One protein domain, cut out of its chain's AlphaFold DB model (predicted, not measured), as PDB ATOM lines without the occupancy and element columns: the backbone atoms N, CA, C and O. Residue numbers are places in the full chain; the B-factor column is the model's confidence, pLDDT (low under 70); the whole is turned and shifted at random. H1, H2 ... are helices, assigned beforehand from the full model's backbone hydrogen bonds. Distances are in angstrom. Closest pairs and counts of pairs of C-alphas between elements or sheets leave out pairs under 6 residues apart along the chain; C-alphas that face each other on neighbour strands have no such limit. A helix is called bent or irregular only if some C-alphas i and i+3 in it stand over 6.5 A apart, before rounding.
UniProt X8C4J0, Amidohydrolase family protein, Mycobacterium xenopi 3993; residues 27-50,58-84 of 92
ATOM      1  N   ALA A  27     133.708 189.589 193.836       62.25
ATOM      2  CA  ALA A  27     133.794 190.868 194.545       62.25
ATOM      3  C   ALA A  27     134.383 190.521 195.894       62.25
ATOM      4  O   ALA A  27     133.653 190.055 196.763       62.25
ATOM      5  N   GLU A  28     135.683 190.740 196.060       65.56
ATOM      6  CA  GLU A  28     136.355 190.639 197.363       65.56
ATOM      7  C   GLU A  28     135.613 191.464 198.432       65.56
ATOM      8  O   GLU A  28     135.584 191.099 199.600       65.56
ATOM      9  N   PHE A  29     134.898 192.507 197.999       68.50
ATOM     10  CA  PHE A  29     134.104 193.410 198.829       68.50
ATOM     11  C   PHE A  29     132.582 193.198 198.708       68.50
ATOM     12  O   PHE A  29     131.816 194.124 198.968       68.50
ATOM     13  N   ALA A  30     132.111 192.018 198.278       69.00
ATOM     14  CA  ALA A  30     130.675 191.771 198.078       69.00
ATOM     15  C   ALA A  30     129.868 191.944 199.372       69.00
ATOM     16  O   ALA A  30     128.787 192.523 199.319       69.00
ATOM     17  N   ASP A  31     130.408 191.471 200.496       72.38
ATOM     18  CA  ASP A  31     129.841 191.635 201.840       72.38
ATOM     19  C   ASP A  31     129.728 193.119 202.213       72.38
ATOM     20  O   ASP A  31     128.632 193.630 202.441       72.38
ATOM     21  N   GLN A  32     130.841 193.853 202.144       78.12
ATOM     22  CA  GLN A  32     130.870 195.281 202.471       78.12
ATOM     23  C   GLN A  32     129.936 196.098 201.578       78.12
ATOM     24  O   GLN A  32     129.266 197.002 202.062       78.12
ATOM     25  N   TRP A  33     129.839 195.775 200.288       75.62
ATOM     26  CA  TRP A  33     128.900 196.432 199.382       75.62
ATOM     27  C   TRP A  33     127.436 196.099 199.709       75.62
ATOM     28  O   TRP A  33     126.572 196.978 199.613       75.62
ATOM     29  N   PHE A  34     127.144 194.855 200.104       73.19
ATOM     30  CA  PHE A  34     125.806 194.430 200.529       73.19
ATOM     31  C   PHE A  34     125.339 195.230 201.747       73.19
ATOM     32  O   PHE A  34     124.255 195.822 201.698       73.19
ATOM     33  N   SER A  35     126.211 195.318 202.752       76.06
ATOM     34  CA  SER A  35     125.986 196.038 204.006       76.06
ATOM     35  C   SER A  35     125.935 197.553 203.798       76.06
ATOM     36  O   SER A  35     124.984 198.216 204.202       76.06
ATOM     37  N   PHE A  36     126.904 198.121 203.071       76.88
ATOM     38  CA  PHE A  36     126.982 199.563 202.813       76.88
ATOM     39  C   PHE A  36     125.785 200.090 202.017       76.88
ATOM     40  O   PHE A  36     125.319 201.203 202.250       76.88
ATOM     41  N   THR A  37     125.273 199.308 201.064       73.81
ATOM     42  CA  THR A  37     124.147 199.746 200.227       73.81
ATOM     43  C   THR A  37     122.774 199.360 200.777       73.81
ATOM     44  O   THR A  37     121.776 199.629 200.105       73.81
ATOM     45  N   GLY A  38     122.710 198.720 201.953       76.38
ATOM     46  CA  GLY A  38     121.466 198.255 202.576       76.38
ATOM     47  C   GLY A  38     120.709 197.208 201.751       76.38
ATOM     48  O   GLY A  38     119.502 197.034 201.911       76.38
ATOM     49  N   LYS A  39     121.390 196.524 200.821       73.12
ATOM     50  CA  LYS A  39     120.754 195.596 199.866       73.12
ATOM     51  C   LYS A  39     120.526 194.199 200.425       73.12
ATOM     52  O   LYS A  39     119.830 193.401 199.801       73.12
ATOM     53  N   GLU A  40     121.060 193.918 201.599       75.62
ATOM     54  CA  GLU A  40     120.911 192.646 202.303       75.62
ATOM     55  C   GLU A  40     119.472 192.199 202.536       75.62
ATOM     56  O   GLU A  40     119.235 191.000 202.480       75.62
ATOM     57  N   ASN A  41     118.524 193.129 202.681       77.00
ATOM     58  CA  ASN A  41     117.095 192.825 202.847       77.00
ATOM     59  C   ASN A  41     116.275 193.103 201.573       77.00
ATOM     60  O   ASN A  41     115.052 193.026 201.568       77.00
ATOM     61  N   MET A  42     116.940 193.473 200.475       78.25
ATOM     62  CA  MET A  42     116.294 193.869 199.220       78.25
ATOM     63  C   MET A  42     116.634 192.937 198.059       78.25
ATOM     64  O   MET A  42     116.183 193.183 196.947       78.25
ATOM     65  N   VAL A  43     117.444 191.898 198.259       80.31
ATOM     66  CA  VAL A  43     117.877 191.005 197.176       80.31
ATOM     67  C   VAL A  43     117.475 189.572 197.485       80.31
ATOM     68  O   VAL A  43     117.786 189.057 198.553       80.31
ATOM     69  N   MET A  44     116.843 188.910 196.516       82.44
ATOM     70  CA  MET A  44     116.571 187.471 196.553       82.44
ATOM     71  C   MET A  44     117.198 186.761 195.351       82.44
ATOM     72  O   MET A  44     117.356 187.338 194.263       82.44
ATOM     73  N   PHE A  45     117.555 185.495 195.545       82.75
ATOM     74  CA  PHE A  45     118.037 184.628 194.486       82.75
ATOM     75  C   PHE A  45     116.927 184.346 193.465       82.75
ATOM     76  O   PHE A  45     115.770 184.123 193.808       82.75
ATOM     77  N   GLY A  46     117.288 184.355 192.183       81.19
ATOM     78  CA  GLY A  46     116.401 183.956 191.101       81.19
ATOM     79  C   GLY A  46     117.211 183.317 189.988       81.19
ATOM     80  O   GLY A  46     118.017 183.987 189.349       81.19
ATOM     81  N   SER A  47     116.973 182.033 189.733       76.56
ATOM     82  CA  SER A  47     117.711 181.263 188.725       76.56
ATOM     83  C   SER A  47     117.480 181.755 187.296       76.56
ATOM     84  O   SER A  47     118.276 181.456 186.414       76.56
ATOM     85  N   SER A  48     116.415 182.530 187.061       75.44
ATOM     86  CA  SER A  48     115.971 182.982 185.735       75.44
ATOM     87  C   SER A  48     115.615 181.836 184.777       75.44
ATOM     88  O   SER A  48     115.554 182.045 183.572       75.44
ATOM     89  N   TYR A  49     115.338 180.636 185.289       72.69
ATOM     90  CA  TYR A  49     114.893 179.503 184.475       72.69
ATOM     91  C   TYR A  49     113.554 179.795 183.767       72.69
ATOM     92  O   TYR A  49     112.678 180.392 184.399       72.69
ATOM     93  N   PRO A  50     113.354 179.402 182.488       79.75
ATOM     94  CA  PRO A  50     114.232 178.616 181.603       79.75
ATOM     95  C   PRO A  50     115.105 179.465 180.652       79.75
ATOM     96  O   PRO A  50     115.435 179.037 179.548       79.75
ATOM     97  N   SER A  58     125.585 178.123 193.443       78.38
ATOM     98  CA  SER A  58     127.056 178.023 193.417       78.38
ATOM     99  C   SER A  58     127.755 179.243 192.805       78.38
ATOM    100  O   SER A  58     128.938 179.470 193.057       78.38
ATOM    101  N   LYS A  59     127.042 180.063 192.022       78.44
ATOM    102  CA  LYS A  59     127.576 181.282 191.391       78.44
ATOM    103  C   LYS A  59     127.477 182.526 192.284       78.44
ATOM    104  O   LYS A  59     127.777 183.630 191.828       78.44
ATOM    105  N   LEU A  60     127.057 182.381 193.542       78.62
ATOM    106  CA  LEU A  60     127.062 183.476 194.514       78.62
ATOM    107  C   LEU A  60     128.504 183.850 194.939       78.62
ATOM    108  O   LEU A  60     129.296 182.945 195.216       78.62
ATOM    109  N   PRO A  61     128.841 185.153 195.082       80.31
ATOM    110  CA  PRO A  61     130.184 185.618 195.438       80.31
ATOM    111  C   PRO A  61     130.673 185.015 196.752       80.31
ATOM    112  O   PRO A  61     129.976 185.088 197.766       80.31
ATOM    113  N   ARG A  62     131.876 184.433 196.751       79.12
ATOM    114  CA  ARG A  62     132.468 183.762 197.926       79.12
ATOM    115  C   ARG A  62     132.626 184.674 199.141       79.12
ATOM    116  O   ARG A  62     132.509 184.184 200.252       79.12
ATOM    117  N   ALA A  63     132.804 185.973 198.917       82.31
ATOM    118  CA  ALA A  63     132.954 186.970 199.973       82.31
ATOM    119  C   ALA A  63     131.680 187.235 200.796       82.31
ATOM    120  O   ALA A  63     131.775 187.902 201.814       82.31
ATOM    121  N   LEU A  64     130.500 186.750 200.379       80.06
ATOM    122  CA  LEU A  64     129.290 186.864 201.201       80.06
ATOM    123  C   LEU A  64     129.405 185.993 202.454       80.06
ATOM    124  O   LEU A  64     129.725 184.804 202.349       80.06
ATOM    125  N   THR A  65     129.053 186.564 203.605       85.69
ATOM    126  CA  THR A  65     128.957 185.823 204.868       85.69
ATOM    127  C   THR A  65     127.857 184.758 204.801       85.69
ATOM    128  O   THR A  65     126.972 184.806 203.939       85.69
ATOM    129  N   ALA A  66     127.888 183.785 205.717       85.38
ATOM    130  CA  ALA A  66     126.843 182.760 205.810       85.38
ATOM    131  C   ALA A  66     125.449 183.393 205.985       85.38
ATOM    132  O   ALA A  66     124.527 183.083 205.233       85.38
ATOM    133  N   GLU A  67     125.331 184.388 206.869       84.88
ATOM    134  CA  GLU A  67     124.070 185.092 207.116       84.88
ATOM    135  C   GLU A  67     123.557 185.830 205.866       84.88
ATOM    136  O   GLU A  67     122.375 185.757 205.528       84.88
ATOM    137  N   GLN A  68     124.437 186.521 205.136       84.31
ATOM    138  CA  GLN A  68     124.053 187.211 203.901       84.31
ATOM    139  C   GLN A  68     123.630 186.237 202.802       84.31
ATOM    140  O   GLN A  68     122.712 186.528 202.033       84.31
ATOM    141  N   ARG A  69     124.278 185.069 202.724       85.00
ATOM    142  CA  ARG A  69     123.884 184.005 201.797       85.00
ATOM    143  C   ARG A  69     122.497 183.480 202.128       85.00
ATOM    144  O   ARG A  69     121.681 183.382 201.221       85.00
ATOM    145  N   GLU A  70     122.201 183.215 203.393       87.12
ATOM    146  CA  GLU A  70     120.867 182.783 203.819       87.12
ATOM    147  C   GLU A  70     119.791 183.833 203.525       87.12
ATOM    148  O   GLU A  70     118.715 183.491 203.027       87.12
ATOM    149  N   LYS A  71     120.096 185.122 203.742       87.12
ATOM    150  CA  LYS A  71     119.198 186.231 203.378       87.12
ATOM    151  C   LYS A  71     118.843 186.218 201.898       87.12
ATOM    152  O   LYS A  71     117.664 186.229 201.545       87.12
ATOM    153  N   VAL A  72     119.856 186.123 201.038       85.69
ATOM    154  CA  VAL A  72     119.672 186.098 199.582       85.69
ATOM    155  C   VAL A  72     118.988 184.813 199.112       85.69
ATOM    156  O   VAL A  72     118.167 184.869 198.198       85.69
ATOM    157  N   CYS A  73     119.320 183.664 199.698       85.94
ATOM    158  CA  CYS A  73     118.804 182.370 199.262       85.94
ATOM    159  C   CYS A  73     117.351 182.139 199.679       85.94
ATOM    160  O   CYS A  73     116.579 181.645 198.861       85.94
ATOM    161  N   TRP A  74     116.977 182.470 200.919       81.94
ATOM    162  CA  TRP A  74     115.666 182.078 201.437       81.94
ATOM    163  C   TRP A  74     115.006 183.077 202.394       81.94
ATOM    164  O   TRP A  74     113.801 183.272 202.254       81.94
ATOM    165  N   ARG A  75     115.719 183.757 203.312       84.94
ATOM    166  CA  ARG A  75     115.039 184.587 204.344       84.94
ATOM    167  C   ARG A  75     114.251 185.745 203.734       84.94
ATOM    168  O   ARG A  75     113.092 185.935 204.082       84.94
ATOM    169  N   ASN A  76     114.834 186.456 202.767       86.62
ATOM    170  CA  ASN A  76     114.163 187.591 202.127       86.62
ATOM    171  C   ASN A  76     112.950 187.152 201.296       86.62
ATOM    172  O   ASN A  76     111.960 187.872 201.208       86.62
ATOM    173  N   ALA A  77     113.022 185.972 200.672       85.25
ATOM    174  CA  ALA A  77     111.901 185.421 199.918       85.25
ATOM    175  C   ALA A  77     110.781 184.958 200.860       85.25
ATOM    176  O   ALA A  77     109.614 185.218 200.587       85.25
ATOM    177  N   ALA A  78     111.130 184.320 201.976       84.88
ATOM    178  CA  ALA A  78     110.163 183.875 202.966       84.88
ATOM    179  C   ALA A  78     109.428 185.040 203.630       84.88
ATOM    180  O   ALA A  78     108.206 184.996 203.726       84.88
ATOM    181  N   GLU A  79     110.142 186.111 203.990       85.38
ATOM    182  CA  GLU A  79     109.524 187.332 204.518       85.38
ATOM    183  C   GLU A  79     108.615 188.003 203.477       85.38
ATOM    184  O   GLU A  79     107.493 188.387 203.794       85.38
ATOM    185  N   LEU A  80     109.059 188.101 202.217       84.00
ATOM    186  CA  LEU A  80     108.282 188.746 201.154       84.00
ATOM    187  C   LEU A  80     107.009 187.975 200.783       84.00
ATOM    188  O   LEU A  80     105.975 188.588 200.524       84.00
ATOM    189  N   TYR A  81     107.096 186.648 200.694       84.38
ATOM    190  CA  TYR A  81     105.996 185.797 200.241       84.38
ATOM    191  C   TYR A  81     105.192 185.171 201.389       84.38
ATOM    192  O   TYR A  81     104.238 184.447 201.116       84.38
ATOM    193  N   GLY A  82     105.551 185.434 202.651       86.06
ATOM    194  CA  GLY A  82     104.891 184.842 203.818       86.06
ATOM    195  C   GLY A  82     105.034 183.320 203.871       86.06
ATOM    196  O   GLY A  82     104.075 182.622 204.188       86.06
ATOM    197  N   ILE A  83     106.202 182.795 203.488       85.31
ATOM    198  CA  ILE A  83     106.458 181.350 203.478       85.31
ATOM    199  C   ILE A  83     106.907 180.929 204.875       85.31
ATOM    200  O   ILE A  83     107.987 181.318 205.321       85.31
ATOM    201  N   ASP A  84     106.116 180.081 205.528       83.62
ATOM    202  CA  ASP A  84     106.519 179.431 206.771       83.62
ATOM    203  C   ASP A  84     107.593 178.381 206.485       83.62
ATOM    204  O   ASP A  84     107.359 177.383 205.797       83.62
TER     205      ASP A  84
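Overview. This is residues 27 to 50 and 58 to 84 of the 92 residues of the protein "Amidohydrolase family protein" of Mycobacterium xenopi 3993 (UniProt X8C4J0). One longer, kinked helix, H2, makes the long axis, and the short helix H1 sits near its first turns, set steeply to it. Residues 37 to 50, with no named element, run from H1 past H2 and out to a cut. The printed part has 51 residues, only 23 of them in the two named helices, H1 then H2; the class is all helix, with no named strand. It is only just compact, close to loose, with a radius of gyration of the C-alphas of 11.3 A, spanning 31 by 26 by 17 A.

Along the chain. Find C-alpha 30 at (130.675, 191.771, 198.078); there H1, residues 30 to 36, begins. Look next at H2, residues 66 to 81, which runs 21.8 A to C-alpha 81 at (105.996, 185.797, 200.241). It has a kink of 40 degrees near residue 73 and is irregular: C-alphas 73 and 76 are 7.6 A apart.

Arrangement. H1 and H2 are close but not clearly touching; their closest C-alphas, of Asp 31 and Gln 68, are 7.6 A apart. They run the same way at a steep tilt of 60 degrees. Every O i to N i+4 pair is within hydrogen-bond range in H1, and 9 of 12 in H2.

Size, cuts and confidence. Residues 51 to 57 are not printed; C-alphas 50 and 58 are 17.4 A apart across this cut, in the link from H1 to H2. Confidence is low at residues 27 to 30, with pLDDT under 70.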